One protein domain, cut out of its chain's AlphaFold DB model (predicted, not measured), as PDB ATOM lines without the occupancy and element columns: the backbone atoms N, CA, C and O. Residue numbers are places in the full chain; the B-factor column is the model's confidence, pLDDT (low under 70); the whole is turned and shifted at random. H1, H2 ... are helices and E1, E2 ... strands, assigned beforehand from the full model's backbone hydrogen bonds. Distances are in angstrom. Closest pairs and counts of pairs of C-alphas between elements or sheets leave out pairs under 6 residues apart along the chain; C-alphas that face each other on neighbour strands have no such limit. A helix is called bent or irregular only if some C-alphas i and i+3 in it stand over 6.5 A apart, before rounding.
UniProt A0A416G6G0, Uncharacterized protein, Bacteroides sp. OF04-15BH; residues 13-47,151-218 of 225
ATOM      1  N   LYS A  13      52.622  21.278  36.000       88.00
ATOM      2  CA  LYS A  13      51.889  21.397  34.724       88.00
ATOM      3  C   LYS A  13      51.084  20.148  34.374       88.00
ATOM      4  O   LYS A  13      50.187  20.213  33.540       88.00
ATOM      5  N   SER A  14      51.384  19.020  35.008       91.44
ATOM      6  CA  SER A  14      50.725  17.738  34.777       91.44
ATOM      7  C   SER A  14      50.434  16.982  36.078       91.44
ATOM      8  O   SER A  14      50.985  17.271  37.141       91.44
ATOM      9  N   LEU A  15      49.582  15.956  35.988       91.19
ATOM     10  CA  LEU A  15      49.340  15.042  37.107       91.19
ATOM     11  C   LEU A  15      50.604  14.254  37.494       91.19
ATOM     12  O   LEU A  15      50.795  13.954  38.667       91.19
ATOM     13  N   THR A  16      51.482  13.963  36.528       93.06
ATOM     14  CA  THR A  16      52.784  13.332  36.792       93.06
ATOM     15  C   THR A  16      53.659  14.230  37.667       93.06
ATOM     16  O   THR A  16      54.242  13.741  38.631       93.06
ATOM     17  N   ASP A  17      53.691  15.541  37.398       91.75
ATOM     18  CA  ASP A  17      54.464  16.495  38.208       91.75
ATOM     19  C   ASP A  17      53.942  16.553  39.648       91.75
ATOM     20  O   ASP A  17      54.726  16.581  40.594       91.75
ATOM     21  N   ILE A  18      52.615  16.518  39.824       92.00
ATOM     22  CA  ILE A  18      51.983  16.480  41.150       92.00
ATOM     23  C   ILE A  18      52.385  15.219  41.917       92.00
ATOM     24  O   ILE A  18      52.764  15.319  43.082       92.00
ATOM     25  N   ILE A  19      52.287  14.044  41.286       93.44
ATOM     26  CA  ILE A  19      52.625  12.764  41.925       93.44
ATOM     27  C   ILE A  19      54.092  12.764  42.353       93.44
ATOM     28  O   ILE A  19      54.387  12.471  43.510       93.44
ATOM     29  N   LYS A  20      54.991  13.187  41.461       92.12
ATOM     30  CA  LYS A  20      56.417  13.285  41.761       92.12
ATOM     31  C   LYS A  20      56.691  14.251  42.919       92.12
ATOM     32  O   LYS A  20      57.339  13.875  43.890       92.12
ATOM     33  N   ASN A  21      56.134  15.463  42.870       91.56
ATOM     34  CA  ASN A  21      56.329  16.445  43.938       91.56
ATOM     35  C   ASN A  21      55.729  15.958  45.271       91.56
ATOM     36  O   ASN A  21      56.298  16.227  46.324       91.56
ATOM     37  N   TYR A  22      54.616  15.213  45.263       91.88
ATOM     38  CA  TYR A  22      54.088  14.569  46.473       91.88
ATOM     39  C   TYR A  22      55.090  13.566  47.055       91.88
ATOM     40  O   TYR A  22      55.387  13.644  48.246       91.88
ATOM     41  N   GLN A  23      55.637  12.670  46.231       90.62
ATOM     42  CA  GLN A  23      56.611  11.666  46.671       90.62
ATOM     43  C   GLN A  23      57.869  12.298  47.272       90.62
ATOM     44  O   GLN A  23      58.397  11.788  48.252       90.62
ATOM     45  N   GLU A  24      58.318  13.429  46.729       89.31
ATOM     46  CA  GLU A  24      59.521  14.126  47.193       89.31
ATOM     47  C   GLU A  24      59.291  14.970  48.458       89.31
ATOM     48  O   GLU A  24      60.234  15.226  49.205       89.31
ATOM     49  N   THR A  25      58.060  15.433  48.710       86.50
ATOM     50  CA  THR A  25      57.815  16.483  49.723       86.50
ATOM     51  C   THR A  25      56.777  16.149  50.785       86.50
ATOM     52  O   THR A  25      56.692  16.875  51.774       86.50
ATOM     53  N   CYS A  26      55.951  15.121  50.584       87.38
ATOM     54  CA  CYS A  26      54.757  14.862  51.398       87.38
ATOM     55  C   CYS A  26      54.524  13.380  51.747       87.38
ATOM     56  O   CYS A  26      53.633  13.115  52.555       87.38
ATOM     57  N   SER A  27      55.272  12.451  51.146       87.62
ATOM     58  CA  SER A  27      55.202  11.005  51.405       87.62
ATOM     59  C   SER A  27      55.671  10.618  52.813       87.62
ATOM     60  O   SER A  27      56.229  11.442  53.549       87.62
ATOM     61  N   GLU A  28      55.467   9.347  53.172       88.94
ATOM     62  CA  GLU A  28      56.040   8.739  54.382       88.94
ATOM     63  C   GLU A  28      57.565   8.887  54.391       88.94
ATOM     64  O   GLU A  28      58.144   9.367  55.363       88.94
ATOM     65  N   GLU A  29      58.211   8.567  53.273       90.00
ATOM     66  CA  GLU A  29      59.659   8.633  53.114       90.00
ATOM     67  C   GLU A  29      60.175  10.067  53.262       90.00
ATOM     68  O   GLU A  29      61.174  10.303  53.943       90.00
ATOM     69  N   ALA A  30      59.473  11.045  52.679       89.69
ATOM     70  CA  ALA A  30      59.821  12.457  52.812       89.69
ATOM     71  C   ALA A  30      59.668  12.948  54.261       89.69
ATOM     72  O   ALA A  30      60.500  13.719  54.750       89.69
ATOM     73  N   TYR A  31      58.621  12.498  54.960       91.44
ATOM     74  CA  TYR A  31      58.438  12.787  56.380       91.44
ATOM     75  C   TYR A  31      59.580  12.208  57.220       91.44
ATOM     76  O   TYR A  31      60.189  12.951  57.994       91.44
ATOM     77  N   GLU A  32      59.895  10.920  57.062       91.81
ATOM     78  CA  GLU A  32      60.934  10.252  57.852       91.81
ATOM     79  C   GLU A  32      62.316  10.852  57.578       91.81
ATOM     80  O   GLU A  32      63.056  11.145  58.518       91.81
ATOM     81  N   ALA A  33      62.639  11.157  56.316       91.94
ATOM     82  CA  ALA A  33      63.876  11.848  55.958       91.94
ATOM     83  C   ALA A  33      63.985  13.217  56.652       91.94
ATOM     84  O   ALA A  33      65.025  13.554  57.222       91.94
ATOM     85  N   LYS A  34      62.899  14.000  56.661       90.69
ATOM     86  CA  LYS A  34      62.878  15.314  57.315       90.69
ATOM     87  C   LYS A  34      62.976  15.203  58.839       90.69
ATOM     88  O   LYS A  34      63.716  15.965  59.462       90.69
ATOM     89  N   ARG A  35      62.270  14.241  59.441       91.31
ATOM     90  CA  ARG A  35      62.292  13.979  60.887       91.31
ATOM     91  C   ARG A  35      63.660  13.497  61.361       91.31
ATOM     92  O   ARG A  35      64.093  13.918  62.429       91.31
ATOM     93  N   ALA A  36      64.348  12.669  60.577       93.56
ATOM     94  CA  ALA A  36      65.693  12.193  60.892       93.56
ATOM     95  C   ALA A  36      66.723  13.335  60.947       93.56
ATOM     96  O   ALA A  36      67.628  13.305  61.778       93.56
ATOM     97  N   ILE A  37      66.568  14.357  60.097       94.81
ATOM     98  CA  ILE A  37      67.432  15.548  60.095       94.81
ATOM     99  C   ILE A  37      67.119  16.457  61.289       94.81
ATOM    100  O   ILE A  37      68.029  16.906  61.986       94.81
ATOM    101  N   ASN A  38      65.839  16.764  61.517       91.81
ATOM    102  CA  ASN A  38      65.407  17.600  62.632       91.81
ATOM    103  C   ASN A  38      64.034  17.148  63.163       91.81
ATOM    104  O   ASN A  38      63.001  17.563  62.627       91.81
ATOM    105  N   PRO A  39      63.988  16.374  64.261       89.44
ATOM    106  CA  PRO A  39      62.731  15.865  64.809       89.44
ATOM    107  C   PRO A  39      61.842  16.964  65.410       89.44
ATOM    108  O   PRO A  39      60.644  16.757  65.584       89.44
ATOM    109  N   ASN A  40      62.406  18.143  65.692       88.62
ATOM    110  CA  ASN A  40      61.695  19.293  66.249       88.62
ATOM    111  C   ASN A  40      61.303  20.326  65.179       88.62
ATOM    112  O   ASN A  40      60.884  21.438  65.518       88.62
ATOM    113  N   ASP A  41      61.453  20.003  63.890       87.31
ATOM    114  CA  ASP A  41      61.051  20.909  62.822       87.31
ATOM    115  C   ASP A  41      59.530  21.125  62.856       87.31
ATOM    116  O   ASP A  41      58.725  20.207  62.675       87.31
ATOM    117  N   LYS A  42      59.126  22.385  63.054       84.56
ATOM    118  CA  LYS A  42      57.719  22.796  63.086       84.56
ATOM    119  C   LYS A  42      56.988  22.471  61.787       84.56
ATOM    120  O   LYS A  42      55.770  22.317  61.809       84.56
ATOM    121  N   ASP A  43      57.685  22.343  60.664       83.06
ATOM    122  CA  ASP A  43      57.078  21.989  59.386       83.06
ATOM    123  C   ASP A  43      56.620  20.526  59.320       83.06
ATOM    124  O   ASP A  43      55.752  20.219  58.497       83.06
ATOM    125  N   LEU A  44      57.109  19.642  60.200       83.38
ATOM    126  CA  LEU A  44      56.638  18.254  60.276       83.38
ATOM    127  C   LEU A  44      55.131  18.181  60.536       83.38
ATOM    128  O   LEU A  44      54.464  17.313  59.980       83.38
ATOM    129  N   CYS A  45      54.551  19.148  61.261       81.19
ATOM    130  CA  CYS A  45      53.111  19.180  61.547       81.19
ATOM    131  C   CYS A  45      52.211  19.245  60.302       81.19
ATOM    132  O   CYS A  45      50.997  19.048  60.407       81.19
ATOM    133  N   ARG A  46      52.788  19.522  59.125       76.06
ATOM    134  CA  ARG A  46      52.083  19.551  57.839       76.06
ATOM    135  C   ARG A  46      51.889  18.161  57.235       76.06
ATOM    136  O   ARG A  46      50.931  17.961  56.494       76.06
ATOM    137  N   PHE A  47      52.730  17.198  57.590       84.81
ATOM    138  CA  PHE A  47      52.644  15.827  57.099       84.81
ATOM    139  C   PHE A  47      51.518  15.089  57.817       84.81
ATOM    140  O   PHE A  47      51.213  15.371  58.977       84.81
ATOM    141  N   HIS A 151      43.106  -1.269  49.565       90.44
ATOM    142  CA  HIS A 151      42.323  -1.458  48.345       90.44
ATOM    143  C   HIS A 151      41.507  -0.232  47.951       90.44
ATOM    144  O   HIS A 151      41.232  -0.048  46.765       90.44
ATOM    145  N   TYR A 152      41.151   0.617  48.915       91.88
ATOM    146  CA  TYR A 152      40.236   1.732  48.705       91.88
ATOM    147  C   TYR A 152      40.843   3.066  49.133       91.88
ATOM    148  O   TYR A 152      41.377   3.205  50.231       91.88
ATOM    149  N   VAL A 153      40.701   4.063  48.265       92.56
ATOM    150  CA  VAL A 153      40.980   5.474  48.532       92.56
ATOM    151  C   VAL A 153      39.692   6.102  49.050       92.56
ATOM    152  O   VAL A 153      38.716   6.234  48.309       92.56
ATOM    153  N   TYR A 154      39.669   6.481  50.324       90.31
ATOM    154  CA  TYR A 154      38.500   7.113  50.929       90.31
ATOM    155  C   TYR A 154      38.450   8.585  50.522       90.31
ATOM    156  O   TYR A 154      39.380   9.350  50.755       90.31
ATOM    157  N   VAL A 155      37.352   8.997  49.896       87.94
ATOM    158  CA  VAL A 155      37.178  10.337  49.336       87.94
ATOM    159  C   VAL A 155      36.033  11.053  50.034       87.94
ATOM    160  O   VAL A 155      34.906  10.578  50.094       87.94
ATOM    161  N   HIS A 156      36.288  12.253  50.548       80.81
ATOM    162  CA  HIS A 156      35.269  13.032  51.244       80.81
ATOM    163  C   HIS A 156      35.216  14.489  50.776       80.81
ATOM    164  O   HIS A 156      36.233  15.139  50.523       80.81
ATOM    165  N   ARG A 157      34.006  15.063  50.736       80.62
ATOM    166  CA  ARG A 157      33.759  16.487  50.429       80.62
ATOM    167  C   ARG A 157      34.496  16.964  49.165       80.62
ATOM    168  O   ARG A 157      34.084  16.645  48.061       80.62
ATOM    169  N   LYS A 158      35.574  17.744  49.321       82.31
ATOM    170  CA  LYS A 158      36.359  18.322  48.220       82.31
ATOM    171  C   LYS A 158      37.180  17.273  47.455       82.31
ATOM    172  O   LYS A 158      37.406  17.463  46.266       82.31
ATOM    173  N   LEU A 159      37.579  16.174  48.109       87.25
ATOM    174  CA  LEU A 159      38.361  15.104  47.477       87.25
ATOM    175  C   LEU A 159      37.566  14.409  46.373       87.25
ATOM    176  O   LEU A 159      38.160  14.007  45.382       87.25
ATOM    177  N   ILE A 160      36.235  14.350  46.509       87.81
ATOM    178  CA  ILE A 160      35.331  13.827  45.475       87.81
ATOM    179  C   ILE A 160      35.587  14.529  44.140       87.81
ATOM    180  O   ILE A 160      35.796  13.858  43.142       87.81
ATOM    181  N   LYS A 161      35.685  15.864  44.135       87.44
ATOM    182  CA  LYS A 161      35.929  16.630  42.903       87.44
ATOM    183  C   LYS A 161      37.317  16.384  42.315       87.44
ATOM    184  O   LYS A 161      37.472  16.374  41.104       87.44
ATOM    185  N   SER A 162      38.336  16.208  43.157       91.00
ATOM    186  CA  SER A 162      39.686  15.885  42.673       91.00
ATOM    187  C   SER A 162      39.750  14.483  42.082       91.00
ATOM    188  O   SER A 162      40.360  14.296  41.035       91.00
ATOM    189  N   ALA A 163      39.102  13.514  42.727       91.50
ATOM    190  CA  ALA A 163      38.976  12.167  42.194       91.50
ATOM    191  C   ALA A 163      38.181  12.170  40.882       91.50
ATOM    192  O   ALA A 163      38.617  11.564  39.914       91.50
ATOM    193  N   GLU A 164      37.075  12.909  40.810       90.06
ATOM    194  CA  GLU A 164      36.277  13.081  39.594       90.06
ATOM    195  C   GLU A 164      37.093  13.692  38.453       90.06
ATOM    196  O   GLU A 164      37.086  13.160  37.350       90.06
ATOM    197  N   ALA A 165      37.875  14.737  38.725       90.19
ATOM    198  CA  ALA A 165      38.740  15.353  37.723       90.19
ATOM    199  C   ALA A 165      39.822  14.400  37.181       90.19
ATOM    200  O   ALA A 165      40.211  14.516  36.025       90.19
ATOM    201  N   ILE A 166      40.313  13.460  37.996       92.06
ATOM    202  CA  ILE A 166      41.314  12.466  37.573       92.06
ATOM    203  C   ILE A 166      40.665  11.290  36.838       92.06
ATOM    204  O   ILE A 166      41.219  10.780  35.866       92.06
ATOM    205  N   LEU A 167      39.515  10.820  37.323       90.31
ATOM    206  CA  LEU A 167      38.868   9.603  36.834       90.31
ATOM    207  C   LEU A 167      37.906   9.872  35.663       90.31
ATOM    208  O   LEU A 167      37.579   8.940  34.925       90.31
ATOM    209  N   GLY A 168      37.459  11.118  35.481       85.62
ATOM    210  CA  GLY A 168      36.523  11.530  34.434       85.62
ATOM    211  C   GLY A 168      35.236  10.707  34.461       85.62
ATOM    212  O   GLY A 168      34.687  10.419  35.524       85.62
ATOM    213  N   ASP A 169      34.793  10.243  33.292       72.62
ATOM    214  CA  ASP A 169      33.575   9.433  33.131       72.62
ATOM    215  C   ASP A 169      33.557   8.160  33.995       72.62
ATOM    216  O   ASP A 169      32.485   7.663  34.363       72.62
ATOM    217  N   LYS A 170      34.735   7.644  34.375       69.56
ATOM    218  CA  LYS A 170      34.862   6.475  35.257       69.56
ATOM    219  C   LYS A 170      34.394   6.772  36.687       69.56
ATOM    220  O   LYS A 170      34.074   5.830  37.404       69.56
ATOM    221  N   PHE A 171      34.309   8.044  37.090       74.81
ATOM    222  CA  PHE A 171      33.874   8.466  38.423       74.81
ATOM    223  C   PHE A 171      32.392   8.167  38.689       74.81
ATOM    224  O   PHE A 171      32.032   7.648  39.744       74.81
ATOM    225  N   SER A 172      31.533   8.432  37.699       59.28
ATOM    226  CA  SER A 172      30.068   8.288  37.794       59.28
ATOM    227  C   SER A 172      29.591   6.858  38.093       59.28
ATOM    228  O   SER A 172      28.475   6.652  38.571       59.28
ATOM    229  N   ARG A 173      30.449   5.863  37.840       51.88
ATOM    230  CA  ARG A 173      30.164   4.435  38.034       51.88
ATOM    231  C   ARG A 173      30.532   3.925  39.426       51.88
ATOM    232  O   ARG A 173      30.276   2.763  39.725       51.88
ATOM    233  N   ILE A 174      31.099   4.769  40.287       57.09
ATOM    234  CA  ILE A 174      31.601   4.356  41.598       57.09
ATOM    235  C   ILE A 174      30.506   4.574  42.648       57.09
ATOM    236  O   ILE A 174      30.560   5.479  43.476       57.09
ATOM    237  N   LYS A 175      29.467   3.737  42.597       51.91
ATOM    238  CA  LYS A 175      28.628   3.445  43.771       51.91
ATOM    239  C   LYS A 175      29.149   2.168  44.422       51.91
ATOM    240  O   LYS A 175      28.455   1.157  44.469       51.91
ATOM    241  N   GLU A 176      30.401   2.183  44.859       51.72
ATOM    242  CA  GLU A 176      30.972   1.029  45.547       51.72
ATOM    243  C   GLU A 176      30.679   1.135  47.049       51.72
ATOM    244  O   GLU A 176      31.422   1.742  47.811       51.72
ATOM    245  N   ALA A 177      29.564   0.509  47.442       51.62
ATOM    246  CA  ALA A 177      29.139   0.240  48.819       51.62
ATOM    247  C   ALA A 177      28.825   1.473  49.696       51.62
ATOM    248  O   ALA A 177      29.037   2.622  49.322       51.62
ATOM    249  N   ASP A 178      28.291   1.239  50.900       64.69
ATOM    250  CA  ASP A 178      27.916   2.258  51.902       64.69
ATOM    251  C   ASP A 178      29.116   3.046  52.490       64.69
ATOM    252  O   ASP A 178      29.062   3.541  53.628       64.69
ATOM    253  N   ARG A 179      30.231   3.127  51.755       76.19
ATOM    254  CA  ARG A 179      31.488   3.768  52.140       76.19
ATOM    255  C   ARG A 179      31.836   4.843  51.107       76.19
ATOM    256  O   ARG A 179      31.709   4.614  49.909       76.19
ATOM    257  N   PRO A 180      32.302   6.027  51.530       83.25
ATOM    258  CA  PRO A 180      32.732   7.063  50.599       83.25
ATOM    259  C   PRO A 180      34.151   6.756  50.104       83.25
ATOM    260  O   PRO A 180      35.107   7.428  50.491       83.25
ATOM    261  N   ALA A 181      34.310   5.697  49.312       87.94
ATOM    262  CA  ALA A 181      35.612   5.205  48.887       87.94
ATOM    263  C   ALA A 181      35.607   4.724  47.430       87.94
ATOM    264  O   ALA A 181      34.563   4.423  46.860       87.94
ATOM    265  N   ILE A 182      36.793   4.692  46.827       89.94
ATOM    266  CA  ILE A 182      37.024   4.319  45.429       89.94
ATOM    267  C   ILE A 182      38.133   3.274  45.390       89.94
ATOM    268  O   ILE A 182      39.162   3.469  46.036       89.94
ATOM    269  N   LEU A 183      37.985   2.206  44.603       91.50
ATOM    270  CA  LEU A 183      39.080   1.261  44.378       91.50
ATOM    271  C   LEU A 183      40.361   1.973  43.910       91.50
ATOM    272  O   LEU A 183      40.379   2.646  42.878       91.50
ATOM    273  N   ARG A 184      41.472   1.742  44.620       93.94
ATOM    274  CA  ARG A 184      42.820   2.225  44.267       93.94
ATOM    275  C   ARG A 184      43.182   1.886  42.820       93.94
ATOM    276  O   ARG A 184      43.779   2.702  42.123       93.94
ATOM    277  N   GLN A 185      42.752   0.717  42.346       93.25
ATOM    278  CA  GLN A 185      42.975   0.269  40.974       93.25
ATOM    279  C   GLN A 185      42.441   1.254  39.924       93.25
ATOM    280  O   GLN A 185      43.056   1.412  38.874       93.25
ATOM    281  N   LYS A 186      41.356   1.985  40.210       92.56
ATOM    282  CA  LYS A 186      40.808   2.993  39.289       92.56
ATOM    283  C   LYS A 186      41.744   4.174  39.079       92.56
ATOM    284  O   LYS A 186      41.823   4.684  37.965       92.56
ATOM    285  N   PHE A 187      42.492   4.565  40.108       94.00
ATOM    286  CA  PHE A 187      43.528   5.586  39.970       94.00
ATOM    287  C   PHE A 187      44.687   5.074  39.115       94.00
ATOM    288  O   PHE A 187      45.112   5.770  38.199       94.00
ATOM    289  N   ILE A 188      45.124   3.830  39.328       94.88
ATOM    290  CA  ILE A 188      46.185   3.197  38.524       94.88
ATOM    291  C   ILE A 188      45.781   3.104  37.045       94.88
ATOM    292  O   ILE A 188      46.565   3.450  36.164       94.88
ATOM    293  N   GLU A 189      44.538   2.697  36.767       92.44
ATOM    294  CA  GLU A 189      43.967   2.656  35.414       92.44
ATOM    295  C   GLU A 189      43.871   4.043  34.757       92.44
ATOM    296  O   GLU A 189      43.856   4.139  33.530       92.44
ATOM    297  N   ALA A 190      43.726   5.113  35.544       90.81
ATOM    298  CA  ALA A 190      43.702   6.482  35.035       90.81
ATOM    299  C   ALA A 190      45.119   7.008  34.767       90.81
ATOM    300  O   ALA A 190      45.345   7.710  33.780       90.81
ATOM    301  N   LYS A 191      46.083   6.664  35.629       93.00
ATOM    302  CA  LYS A 191      47.475   7.097  35.519       93.00
ATOM    303  C   LYS A 191      48.401   6.101  36.224       93.00
ATOM    304  O   LYS A 191      48.324   5.930  37.440       93.00
ATOM    305  N   LYS A 192      49.304   5.471  35.461       94.31
ATOM    306  CA  LYS A 192      50.177   4.384  35.947       94.31
ATOM    307  C   LYS A 192      51.038   4.779  37.148       94.31
ATOM    308  O   LYS A 192      51.311   3.941  37.993       94.31
ATOM    309  N   GLU A 193      51.428   6.048  37.249       94.81
ATOM    310  CA  GLU A 193      52.262   6.574  38.332       94.81
ATOM    311  C   GLU A 193      51.594   6.464  39.717       94.81
ATOM    312  O   GLU A 193      52.288   6.457  40.727       94.81
ATOM    313  N   PHE A 194      50.266   6.287  39.797       95.44
ATOM    314  CA  PHE A 194      49.591   5.963  41.061       95.44
ATOM    315  C   PHE A 194      49.912   4.558  41.596       95.44
ATOM    316  O   PHE A 194      49.628   4.283  42.761       95.44
ATOM    317  N   ALA A 195      50.493   3.665  40.786       95.19
ATOM    318  CA  ALA A 195      50.887   2.326  41.227       95.19
ATOM    319  C   ALA A 195      51.951   2.356  42.336       95.19
ATOM    320  O   ALA A 195      51.985   1.435  43.151       95.19
ATOM    321  N   GLU A 196      52.725   3.438  42.417       93.25
ATOM    322  CA  GLU A 196      53.761   3.655  43.433       93.25
ATOM    323  C   GLU A 196      53.216   4.268  44.734       93.25
ATOM    324  O   GLU A 196      53.950   4.407  45.706       93.25
ATOM    325  N   LEU A 197      51.938   4.663  44.774       94.69
ATOM    326  CA  LEU A 197      51.327   5.300  45.944       94.69
ATOM    327  C   LEU A 197      50.385   4.342  46.669       94.69
ATOM    328  O   LEU A 197      49.554   3.676  46.039       94.69
ATOM    329  N   SER A 198      50.459   4.304  48.001       94.38
ATOM    330  CA  SER A 198      49.470   3.602  48.825       94.38
ATOM    331  C   SER A 198      48.085   4.257  48.710       94.38
ATOM    332  O   SER A 198      47.957   5.398  48.265       94.38
ATOM    333  N   ALA A 199      47.015   3.569  49.123       94.19
ATOM    334  CA  ALA A 199      45.680   4.175  49.084       94.19
ATOM    335  C   ALA A 199      45.578   5.419  49.992       94.19
ATOM    336  O   ALA A 199      44.895   6.386  49.651       94.19
ATOM    337  N   LEU A 200      46.312   5.404  51.109       92.81
ATOM    338  CA  LEU A 200      46.454   6.530  52.025       92.81
ATOM    339  C   LEU A 200      47.186   7.713  51.365       92.81
ATOM    340  O   LEU A 200      46.751   8.856  51.489       92.81
ATOM    341  N   ASP A 201      48.258   7.446  50.619       92.94
ATOM    342  CA  ASP A 201      49.008   8.491  49.915       92.94
ATOM    343  C   ASP A 201      48.202   9.142  48.800       92.94
ATOM    344  O   ASP A 201      48.267  10.357  48.615       92.94
ATOM    345  N   ILE A 202      47.404   8.352  48.078       95.19
ATOM    346  CA  ILE A 202      46.504   8.896  47.060       95.19
ATOM    347  C   ILE A 202      45.495   9.842  47.720       95.19
ATOM    348  O   ILE A 202      45.328  10.961  47.243       95.19
ATOM    349  N   GLU A 203      44.860   9.453  48.832       93.19
ATOM    350  CA  GLU A 203      43.933  10.329  49.569       93.19
ATOM    351  C   GLU A 203      44.602  11.649  49.981       93.19
ATOM    352  O   GLU A 203      44.091  12.736  49.679       93.19
ATOM    353  N   ASN A 204      45.784  11.567  50.585       90.69
ATOM    354  CA  ASN A 204      46.513  12.736  51.059       90.69
ATOM    355  C   ASN A 204      46.947  13.651  49.902       90.69
ATOM    356  O   ASN A 204      46.816  14.877  49.988       90.69
ATOM    357  N   LEU A 205      47.373  13.075  48.772       92.81
ATOM    358  CA  LEU A 205      47.666  13.805  47.540       92.81
ATOM    359  C   LEU A 205      46.427  14.562  47.042       92.81
ATOM    360  O   LEU A 205      46.518  15.765  46.778       92.81
ATOM    361  N   LEU A 206      45.260  13.903  46.970       92.25
ATOM    362  CA  LEU A 206      43.994  14.545  46.582       92.25
ATOM    363  C   LEU A 206      43.643  15.706  47.524       92.25
ATOM    364  O   LEU A 206      43.090  16.723  47.094       92.25
ATOM    365  N   CYS A 207      43.961  15.580  48.813       87.88
ATOM    366  CA  CYS A 207      43.706  16.609  49.811       87.88
ATOM    367  C   CYS A 207      44.622  17.837  49.655       87.88
ATOM    368  O   CYS A 207      44.121  18.976  49.700       87.88
ATOM    369  N   ILE A 208      45.930  17.612  49.482       86.88
ATOM    370  CA  ILE A 208      46.982  18.641  49.414       86.88
ATOM    371  C   ILE A 208      46.935  19.387  48.076       86.88
ATOM    372  O   ILE A 208      46.873  20.620  48.064       86.88
ATOM    373  N   TYR A 209      46.889  18.649  46.964       89.94
ATOM    374  CA  TYR A 209      46.956  19.185  45.598       89.94
ATOM    375  C   TYR A 209      45.581  19.424  44.977       89.94
ATOM    376  O   TYR A 209      45.466  19.598  43.768       89.94
ATOM    377  N   HIS A 210      44.525  19.468  45.794       89.38
ATOM    378  CA  HIS A 210      43.145  19.637  45.337       89.38
ATOM    379  C   HIS A 210      42.988  20.724  44.263       89.38
ATOM    380  O   HIS A 210      42.348  20.490  43.243       89.38
ATOM    381  N   LYS A 211      43.568  21.911  44.487       88.19
ATOM    382  CA  LYS A 211      43.423  23.050  43.569       88.19
ATOM    383  C   LYS A 211      44.185  22.816  42.266       88.19
ATOM    384  O   LYS A 211      43.630  23.027  41.199       88.19
ATOM    385  N   GLU A 212      45.428  22.369  42.369       90.38
ATOM    386  CA  GLU A 212      46.314  22.081  41.245       90.38
ATOM    387  C   GLU A 212      45.730  20.996  40.333       90.38
ATOM    388  O   GLU A 212      45.708  21.173  39.119       90.38
ATOM    389  N   ILE A 213      45.166  19.933  40.915       92.00
ATOM    390  CA  ILE A 213      44.470  18.872  40.174       92.00
ATOM    391  C   ILE A 213      43.315  19.455  39.356       92.00
ATOM    392  O   ILE A 213      43.217  19.183  38.164       92.00
ATOM    393  N   LEU A 214      42.453  20.269  39.979       89.44
ATOM    394  CA  LEU A 214      41.307  20.862  39.283       89.44
ATOM    395  C   LEU A 214      41.742  21.798  38.149       89.44
ATOM    396  O   LEU A 214      41.135  21.773  37.081       89.44
ATOM    397  N   THR A 215      42.797  22.587  38.366       88.12
ATOM    398  CA  THR A 215      43.346  23.489  37.346       88.12
ATOM    399  C   THR A 215      43.910  22.716  36.155       88.12
ATOM    400  O   THR A 215      43.556  23.015  35.018       88.12
ATOM    401  N   ILE A 216      44.764  21.716  36.398       86.62
ATOM    402  CA  ILE A 216      45.441  20.950  35.336       86.62
ATOM    403  C   ILE A 216      44.439  20.161  34.494       86.62
ATOM    404  O   ILE A 216      44.596  20.065  33.282       86.62
ATOM    405  N   GLN A 217      43.397  19.621  35.123       82.88
ATOM    406  CA  GLN A 217      42.374  18.837  34.431       82.88
ATOM    407  C   GLN A 217      41.310  19.705  33.742       82.88
ATOM    408  O   GLN A 217      40.331  19.175  33.224       82.88
ATOM    409  N   GLY A 218      41.456  21.038  33.754       75.56
ATOM    410  CA  GLY A 218      40.484  21.950  33.143       75.56
ATOM    411  C   GLY A 218      39.077  21.804  33.731       75.56
ATOM    412  O   GLY A 218      38.084  22.072  33.051       75.56
TER     413      GLY A 218
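Overview. This is residues 13 to 47 and 151 to 218 of the 225 residues of an uncharacterized protein of Bacteroides sp. OF04-15BH (UniProt A0A416G6G0). Five helices, H1, H6, H5, H4 and H8, make a loose ring, thinly joined at H6, and H7 crosses one end of it beside a tiny two-stranded ribbon, E1 and E2. From the far end of H1 an arm made of H2 and H3 reaches away from this body, and it makes much of the longest axis. The printed part has 103 residues, with eight named helices and two named strands in the order H1 H2 H3 E1 H4 E2 H5 H6 H7 H8; the sheet E1 - E2 is antiparallel and the class is mostly helix. The whole is compact, with a radius of gyration of the C-alphas of 14.3 A, and spans 45 by 32 by 23 A.

Arrangement. Start at H1, residues 15 to 25, and go on to H2, residues 28 to 37: they touch only at the corner, Glu 24 to Ala 30 being their closest C-alphas at 5.9 A, with a shallow tilt of 32 degrees, the same way. H3, residues 42 to 46, only just touches H2, with 3 pairs of C-alphas within 8 A, the closest those of Tyr 31 and Leu 44 at 7.0 A; H3 and H1 are apart. Past the cut, look at E1, residues 152 to 154, and E2, residues 181 to 183: they are antiparallel neighbours at 152 degrees, with N 153 and O 182 at 2.8 A and N 182 and O 153 at 2.9 A, within hydrogen-bond range. Between them in the chain lies H4, residues 158 to 173, which is irregular: C-alphas 166 and 169 are 9.4 A apart, and it has a kink of 120 degrees near residue 167. With residues 166 to 170 alone H4 touches H5, residues 184 to 190; their closest C-alphas are those of Leu 167 and Ala 190, 6.0 A. H6, residues 192 to 196, only just touches H1, with 3 pairs of C-alphas within 8 A, the closest those of Thr 16 and Glu 193 at 7.0 A. H5 and H6 touch only at the corner, and only just, with 3 pairs; Ile 188 and Phe 194 have the closest C-alphas, 5.1 A. H7, residues 199 to 208, touches residues 158 to 163 of H4 alone, at a steep tilt of 58 degrees, opposite ways, with the C-alphas of Leu 159 and Leu 206 closest at 5.7 A. The closest C-alphas of E1 and H7 are those of Val 153 and Ala 199, 4.9 A. H8, residues 210 to 216, touches H4, closest at the C-alphas of Ser 162 and His 210, 5.8 A. H8 also touches H1, with the C-alphas of Leu 15 and Ile 213 closest at 6.9 A. Every O i to N i+4 pair is within hydrogen-bond range in H1, H2, H5, H7 and H8; in H4 7 of 12 are, and in H3 and H6 0 of 1 each, beside 2 of 2 O i to N i+3 pairs in each.

Along the chain. Find C-alpha 15 at (49.340, 15.042, 37.107); from there H1 runs 15.3 A to C-alpha 25. H2 then covers 14.4 A from C-alpha 28 to C-alpha 37, and H3 8.4 A from 42 to 46. E1 measures 6.1 A from C-alpha 152 to 154. H4 begins at C-alpha 158, at (36.359, 18.322, 48.220), and reaches C-alpha 173 after 18.3 A. E2 measures 6.9 A from 181 to 183, H5 10.2 A from 184 to 190, and H6 8.3 A from 192 to 196. H7 runs 14.5 A from 199 to 208, and H8 10.3 A from 210 to C-alpha 216 at (45.441, 20.950, 35.336).

Size, cuts and confidence. The two C-alphas farthest apart are those of Asn 38 and Arg 173, 44.9 A. Residues 48 to 150 are not printed, and C-alphas 47 and 151 stand 22.0 A apart across the cut. Of the links that are printed whole, H4 to E2 is short but not tight and the others are tight. The mean pLDDT of the printed part is 86.8; look for values under 70 at residue 170 and residues 172 to 178.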